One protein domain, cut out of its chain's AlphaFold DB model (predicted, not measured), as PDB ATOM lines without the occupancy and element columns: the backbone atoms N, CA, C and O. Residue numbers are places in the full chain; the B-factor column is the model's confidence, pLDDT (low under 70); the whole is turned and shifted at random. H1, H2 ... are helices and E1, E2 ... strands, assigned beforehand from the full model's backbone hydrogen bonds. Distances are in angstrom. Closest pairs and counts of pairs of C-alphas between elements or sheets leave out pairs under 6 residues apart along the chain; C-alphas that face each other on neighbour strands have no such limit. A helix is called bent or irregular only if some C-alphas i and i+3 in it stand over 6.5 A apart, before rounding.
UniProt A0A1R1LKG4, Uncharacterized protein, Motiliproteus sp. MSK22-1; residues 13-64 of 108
ATOM      1  N   SER A  13     194.547 131.062 115.315       92.44
ATOM      2  CA  SER A  13     195.032 132.444 115.452       92.44
ATOM      3  C   SER A  13     194.964 132.970 116.891       92.44
ATOM      4  O   SER A  13     195.780 133.797 117.293       92.44
ATOM      5  N   VAL A  14     193.996 132.498 117.683       93.00
ATOM      6  CA  VAL A  14     193.855 132.886 119.090       93.00
ATOM      7  C   VAL A  14     194.975 132.273 119.911       93.00
ATOM      8  O   VAL A  14     195.622 132.976 120.683       93.00
ATOM      9  N   SER A  15     195.227 130.975 119.738       91.25
ATOM     10  CA  SER A  15     196.281 130.284 120.475       91.25
ATOM     11  C   SER A  15     197.651 130.899 120.161       91.25
ATOM     12  O   SER A  15     198.428 131.128 121.084       91.25
ATOM     13  N   GLU A  16     197.925 131.234 118.894       91.94
ATOM     14  CA  GLU A  16     199.168 131.898 118.475       91.94
ATOM     15  C   GLU A  16     199.347 133.267 119.136       91.94
ATOM     16  O   GLU A  16     200.437 133.588 119.607       91.94
ATOM     17  N   ARG A  17     198.272 134.060 119.218       92.44
ATOM     18  CA  ARG A  17     198.279 135.369 119.882       92.44
ATOM     19  C   ARG A  17     198.513 135.249 121.388       92.44
ATOM     20  O   ARG A  17     199.268 136.040 121.943       92.44
ATOM     21  N   LEU A  18     197.864 134.287 122.044       90.44
ATOM     22  CA  LEU A  18     197.944 134.101 123.498       90.44
ATOM     23  C   LEU A  18     199.296 133.542 123.955       90.44
ATOM     24  O   LEU A  18     199.784 133.906 125.019       90.44
ATOM     25  N   LEU A  19     199.906 132.664 123.157       90.44
ATOM     26  CA  LEU A  19     201.186 132.023 123.474       90.44
ATOM     27  C   LEU A  19     202.360 132.645 122.703       90.44
ATOM     28  O   LEU A  19     203.421 132.031 122.585       90.44
ATOM     29  N   ALA A  20     202.187 133.861 122.184       90.88
ATOM     30  CA  ALA A  20     203.217 134.559 121.431       90.88
ATOM     31  C   ALA A  20     204.507 134.702 122.260       90.88
ATOM     32  O   ALA A  20     204.514 135.288 123.342       90.88
ATOM     33  N   GLY A  21     205.611 134.154 121.745       90.00
ATOM     34  CA  GLY A  21     206.919 134.198 122.406       90.00
ATOM     35  C   GLY A  21     207.100 133.208 123.562       90.00
ATOM     36  O   GLY A  21     208.152 133.226 124.202       90.00
ATOM     37  N   TYR A  22     206.123 132.334 123.826       91.75
ATOM     38  CA  TYR A  22     206.270 131.269 124.814       91.75
ATOM     39  C   TYR A  22     207.365 130.274 124.400       91.75
ATOM     40  O   TYR A  22     207.457 129.874 123.241       91.75
ATOM     41  N   LYS A  23     208.179 129.845 125.369       93.56
ATOM     42  CA  LYS A  23     209.192 128.794 125.208       93.56
ATOM     43  C   LYS A  23     209.158 127.873 126.421       93.56
ATOM     44  O   LYS A  23     209.041 128.346 127.550       93.56
ATOM     45  N   GLY A  24     209.281 126.571 126.196       93.69
ATOM     46  CA  GLY A  24     209.209 125.548 127.235       93.69
ATOM     47  C   GLY A  24     208.218 124.439 126.906       93.69
ATOM     48  O   GLY A  24     207.983 124.122 125.742       93.69
ATOM     49  N   TYR A  25     207.655 123.825 127.944       94.31
ATOM     50  CA  TYR A  25     206.757 122.679 127.817       94.31
ATOM     51  C   TYR A  25     205.298 123.120 127.718       94.31
ATOM     52  O   TYR A  25     204.699 123.538 128.708       94.31
ATOM     53  N   LEU A  26     204.708 122.964 126.537       93.69
ATOM     54  CA  LEU A  26     203.305 123.275 126.297       93.69
ATOM     55  C   LEU A  26     202.481 121.989 126.341       93.69
ATOM     56  O   LEU A  26     202.580 121.174 125.429       93.69
ATOM     57  N   GLN A  27     201.651 121.804 127.369       93.75
ATOM     58  CA  GLN A  27     200.738 120.663 127.430       93.75
ATOM     59  C   GLN A  27     199.398 120.989 126.761       93.75
ATOM     60  O   GLN A  27     198.702 121.906 127.191       93.75
ATOM     61  N   THR A  28     199.010 120.215 125.747       93.31
ATOM     62  CA  THR A  28     197.757 120.404 124.997       93.31
ATOM     63  C   THR A  28     196.894 119.143 124.987       93.31
ATOM     64  O   THR A  28     197.355 118.029 125.241       93.31
ATOM     65  N   ASP A  29     195.605 119.302 124.709       91.81
ATOM     66  CA  ASP A  29     194.645 118.208 124.529       91.81
ATOM     67  C   ASP A  29     194.756 117.500 123.166       91.81
ATOM     68  O   ASP A  29     194.031 116.535 122.915       91.81
ATOM     69  N   GLY A  30     195.679 117.941 122.305       88.50
ATOM     70  CA  GLY A  30     195.822 117.456 120.934       88.50
ATOM     71  C   GLY A  30     194.878 118.135 119.939       88.50
ATOM     72  O   GLY A  30     194.666 117.606 118.851       88.50
ATOM     73  N   TYR A  31     194.289 119.281 120.288       91.38
ATOM     74  CA  TYR A  31     193.496 120.060 119.347       91.38
ATOM     75  C   TYR A  31     194.367 120.718 118.261       91.38
ATOM     76  O   TYR A  31     195.363 121.379 118.557       91.38
ATOM     77  N   GLU A  32     193.944 120.599 116.996       91.00
ATOM     78  CA  GLU A  32     194.672 121.114 115.822       91.00
ATOM     79  C   GLU A  32     194.938 122.626 115.886       91.00
ATOM     80  O   GLU A  32     195.927 123.112 115.345       91.00
ATOM     81  N   GLY A  33     194.112 123.379 116.620       91.31
ATOM     82  CA  GLY A  33     194.337 124.807 116.853       91.31
ATOM     83  C   GLY A  33     195.672 125.125 117.541       91.31
ATOM     84  O   GLY A  33     196.134 126.256 117.453       91.31
ATOM     85  N   TYR A  34     196.331 124.161 118.189       92.12
ATOM     86  CA  TYR A  34     197.652 124.349 118.802       92.12
ATOM     87  C   TYR A  34     198.815 123.849 117.934       92.12
ATOM     88  O   TYR A  34     199.977 124.036 118.299       92.12
ATOM     89  N   ALA A  35     198.537 123.226 116.785       90.06
ATOM     90  CA  ALA A  35     199.561 122.578 115.968       90.06
ATOM     91  C   ALA A  35     200.615 123.566 115.443       90.06
ATOM     92  O   ALA A  35     201.789 123.216 115.356       90.06
ATOM     93  N   ALA A  36     200.221 124.805 115.132       91.12
ATOM     94  CA  ALA A  36     201.146 125.848 114.690       91.12
ATOM     95  C   ALA A  36     202.173 126.224 115.769       91.12
ATOM     96  O   ALA A  36     203.358 126.344 115.472       91.12
ATOM     97  N   ILE A  37     201.742 126.316 117.026       91.50
ATOM     98  CA  ILE A  37     202.594 126.685 118.168       91.50
ATOM     99  C   ILE A  37     203.513 125.536 118.551       91.50
ATOM    100  O   ILE A  37     204.685 125.746 118.835       91.50
ATOM    101  N   GLY A  38     203.011 124.301 118.498       89.31
ATOM    102  CA  GLY A  38     203.830 123.116 118.742       89.31
ATOM    103  C   GLY A  38     204.960 122.916 117.724       89.31
ATOM    104  O   GLY A  38     205.844 122.106 117.978       89.31
ATOM    105  N   ARG A  39     204.934 123.629 116.587       90.12
ATOM    106  CA  ARG A  39     206.007 123.652 115.580       90.12
ATOM    107  C   ARG A  39     206.989 124.815 115.757       90.12
ATOM    108  O   ARG A  39     207.942 124.896 114.992       90.12
ATOM    109  N   GLN A  40     206.754 125.723 116.706       90.50
ATOM    110  CA  GLN A  40     207.651 126.851 116.951       90.50
ATOM    111  C   GLN A  40     208.917 126.409 117.687       90.50
ATOM    112  O   GLN A  40     208.887 125.557 118.577       90.50
ATOM    113  N   ASP A  41     210.035 127.049 117.348       89.94
ATOM    114  CA  ASP A  41     211.320 126.763 117.971       89.94
ATOM    115  C   ASP A  41     211.322 127.124 119.462       89.94
ATOM    116  O   ASP A  41     211.003 128.243 119.876       89.94
ATOM    117  N   GLY A  42     211.742 126.162 120.284       90.94
ATOM    118  CA  GLY A  42     211.783 126.301 121.739       90.94
ATOM    119  C   GLY A  42     210.487 125.915 122.450       90.94
ATOM    120  O   GLY A  42     210.442 126.007 123.677       90.94
ATOM    121  N   VAL A  43     209.464 125.448 121.726       94.31
ATOM    122  CA  VAL A  43     208.264 124.841 122.312       94.31
ATOM    123  C   VAL A  43     208.366 123.320 122.232       94.31
ATOM    124  O   VAL A  43     208.507 122.737 121.162       94.31
ATOM    125  N   ILE A  44     208.260 122.660 123.381       93.06
ATOM    126  CA  ILE A  44     208.160 121.207 123.487       93.06
ATOM    127  C   ILE A  44     206.693 120.879 123.747       93.06
ATOM    128  O   ILE A  44     206.186 121.071 124.854       93.06
ATOM    129  N   ASN A  45     206.005 120.404 122.714       92.25
ATOM    130  CA  ASN A  45     204.596 120.042 122.816       92.25
ATOM    131  C   ASN A  45     204.431 118.719 123.583       92.25
ATOM    132  O   ASN A  45     205.056 117.713 123.248       92.25
ATOM    133  N   GLN A  46     203.578 118.726 124.603       93.50
ATOM    134  CA  GLN A  46     203.261 117.588 125.455       93.50
ATOM    135  C   GLN A  46     201.780 117.231 125.309       93.50
ATOM    136  O   GLN A  46     200.889 118.053 125.522       93.50
ATOM    137  N   GLY A  47     201.492 115.979 124.967       92.12
ATOM    138  CA  GLY A  47     200.116 115.499 124.863       92.12
ATOM    139  C   GLY A  47     199.482 115.253 126.233       92.12
ATOM    140  O   GLY A  47     200.104 114.709 127.146       92.12
ATOM    141  N   CYS A  48     198.205 115.599 126.385       95.56
ATOM    142  CA  CYS A  48     197.454 115.313 127.601       95.56
ATOM    143  C   CYS A  48     197.072 113.826 127.693       95.56
ATOM    144  O   CYS A  48     196.238 113.325 126.935       95.56
ATOM    145  N   TRP A  49     197.603 113.128 128.703       95.25
ATOM    146  CA  TRP A  49     197.313 111.709 128.950       95.25
ATOM    147  C   TRP A  49     195.832 111.403 129.189       95.25
ATOM    148  O   TRP A  49     195.362 110.324 128.827       95.25
ATOM    149  N   ALA A  50     195.076 112.336 129.772       95.69
ATOM    150  CA  ALA A  50     193.636 112.159 129.950       95.69
ATOM    151  C   ALA A  50     192.903 112.117 128.597       95.69
ATOM    152  O   ALA A  50     192.019 111.282 128.404       95.69
ATOM    153  N   HIS A  51     193.307 112.964 127.643       94.88
ATOM    154  CA  HIS A  51     192.758 112.956 126.285       94.88
ATOM    155  C   HIS A  51     193.171 111.698 125.515       94.88
ATOM    156  O   HIS A  51     192.321 111.067 124.885       94.88
ATOM    157  N   ALA A  52     194.429 111.265 125.649       93.75
ATOM    158  CA  ALA A  52     194.911 110.028 125.033       93.75
ATOM    159  C   ALA A  52     194.111 108.791 125.490       93.75
ATOM    160  O   ALA A  52     193.674 107.997 124.659       93.75
ATOM    161  N   ARG A  53     193.849 108.653 126.800       95.94
ATOM    162  CA  ARG A  53     193.049 107.537 127.347       95.94
ATOM    163  C   ARG A  53     191.623 107.522 126.801       95.94
ATOM    164  O   ARG A  53     191.168 106.477 126.352       95.94
ATOM    165  N   ARG A  54     190.946 108.678 126.760       95.81
ATOM    166  CA  ARG A  54     189.584 108.782 126.200       95.81
ATOM    167  C   ARG A  54     189.536 108.336 124.740       95.81
ATOM    168  O   ARG A  54     188.652 107.573 124.367       95.81
ATOM    169  N   LYS A  55     190.511 108.760 123.927       91.56
ATOM    170  CA  LYS A  55     190.612 108.344 122.520       91.56
ATOM    171  C   LYS A  55     190.911 106.859 122.352       91.56
ATOM    172  O   LYS A  55     190.372 106.233 121.443       91.56
ATOM    173  N   PHE A  56     191.710 106.281 123.240       93.88
ATOM    174  CA  PHE A  56     191.955 104.844 123.244       93.88
ATOM    175  C   PHE A  56     190.691 104.046 123.598       93.88
ATOM    176  O   PHE A  56     190.353 103.086 122.908       93.88
ATOM    177  N   ASP A  57     189.936 104.489 124.604       94.38
ATOM    178  CA  ASP A  57     188.662 103.866 124.979       94.38
ATOM    179  C   ASP A  57     187.618 103.967 123.854       94.38
ATOM    180  O   ASP A  57     186.880 103.011 123.600       94.38
ATOM    181  N   GLU A  58     187.550 105.107 123.155       92.44
ATOM    182  CA  GLU A  58     186.723 105.280 121.951       92.44
ATOM    183  C   GLU A  58     187.117 104.279 120.854       92.44
ATOM    184  O   GLU A  58     186.244 103.626 120.276       92.44
ATOM    185  N   ALA A  59     188.417 104.097 120.609       92.12
ATOM    186  CA  ALA A  59     188.921 103.150 119.616       92.12
ATOM    187  C   ALA A  59     188.591 101.689 119.972       92.12
ATOM    188  O   ALA A  59     188.172 100.930 119.098       92.12
ATOM    189  N   ILE A  60     188.706 101.301 121.248       91.62
ATOM    190  CA  ILE A  60     188.315  99.960 121.718       91.62
ATOM    191  C   ILE A  60     186.823  99.718 121.475       91.62
ATOM    192  O   ILE A  60     186.435  98.659 120.985       91.62
ATOM    193  N   LYS A  61     185.971 100.700 121.786       90.06
ATOM    194  CA  LYS A  61     184.523 100.593 121.543       90.06
ATOM    195  C   LYS A  61     184.205 100.492 120.047       90.06
ATOM    196  O   LYS A  61     183.277  99.776 119.675       90.06
ATOM    197  N   ALA A  62     184.979 101.170 119.200       91.19
ATOM    198  CA  ALA A  62     184.806 101.165 117.748       91.19
ATOM    199  C   ALA A  62     185.288  99.874 117.057       91.19
ATOM    200  O   ALA A  62     184.790  99.556 115.980       91.19
ATOM    201  N   GLN A  63     186.207  99.103 117.659       84.50
ATOM    202  CA  GLN A  63     186.756  97.868 117.066       84.50
ATOM    203  C   GLN A  63     185.717  96.755 116.822       84.50
ATOM    204  O   GLN A  63     186.004  95.794 116.106       84.50
ATOM    205  N   GLY A  64     184.497  96.884 117.352       78.12
ATOM    206  CA  GLY A  64     183.443  95.889 117.176       78.12
ATOM    207  C   GLY A  64     183.755  94.567 117.887       78.12
ATOM    208  O   GLY A  64     184.789  94.391 118.530       78.12
TER     209      GLY A  64
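What this domain is: This is residues 13 to 64 of the 108 residues of an uncharacterized protein of Motiliproteus sp. MSK22-1 (UniProt A0A1R1LKG4). A small body, made of two short parallel strands side by side with a long loop, residues 29 to 42, folded back over them and H1 beyond the loop, has a helix at one end that sticks out as an arm, residues 53 to 64. This arm, of which residues 53 to 62 belong to H2, makes much of the length. The printed part has 52 residues with two named helices and two named strands, in the order H1, E1, E2, H2; the sheet is E1 beside E2, parallel, and the class is mixed, helices and strands. The whole is loose, with a radius of gyration of the C-alphas of 13.7 A and spans of 45 by 20 by 14 A.

How they stand to each other: The printed part begins with helix H1, residues 13 to 18, and a tight link of 5 residues joins it to strand E1, residues 24 to 28. A long link of 14 residues, 29 to 42, joins E1 to strand E2, residues 43 to 47. E1 and E2 are parallel neighbours, with 32 degrees between their directions. The C-alphas of Gln 27 and Gln 46, which face each other, are 4.4 A apart. Within hydrogen-bond range across the pair are N 26 and O 44, 2.9 A, and N 44 and O 24, 2.8 A. A tight link of one residue, Cys 48, joins E2 to helix H2, residues 49 to 62. H1 is apart from E2 and from H2, and E1 is apart from H2. In H1 and H2 every O i to N i+4 pair is within hydrogen-bond range.

Where its parts are: H1 runs from Ser 13, whose C-alpha is at (195.032, 132.444, 115.452), to Leu 18. E1 runs from Gly 24 to Thr 28, 12.8 A from first to last C-alpha, and its first C-alpha is at (209.209, 125.548, 127.235). E2 runs from Val 43 to Gly 47, 12.7 A. H2 is the longest helix, from Trp 49 to Ala 62, 19.8 A, and its last C-alpha is at (184.806, 101.165, 117.748). Neither helix is bent or irregular.

The domain as a whole: The two C-alphas farthest apart are those of Gly 21 and Gly 64, 45.2 A. Residues 53 to 64 stand free; without them the body has 40 residues, spans 27 by 19 by 13 A and has a radius of gyration of 9.7 A. The printed part has no cut, and the long link is the one from E1 to E2. The mean pLDDT of the printed part is 91.9, and no printed residue is under 70.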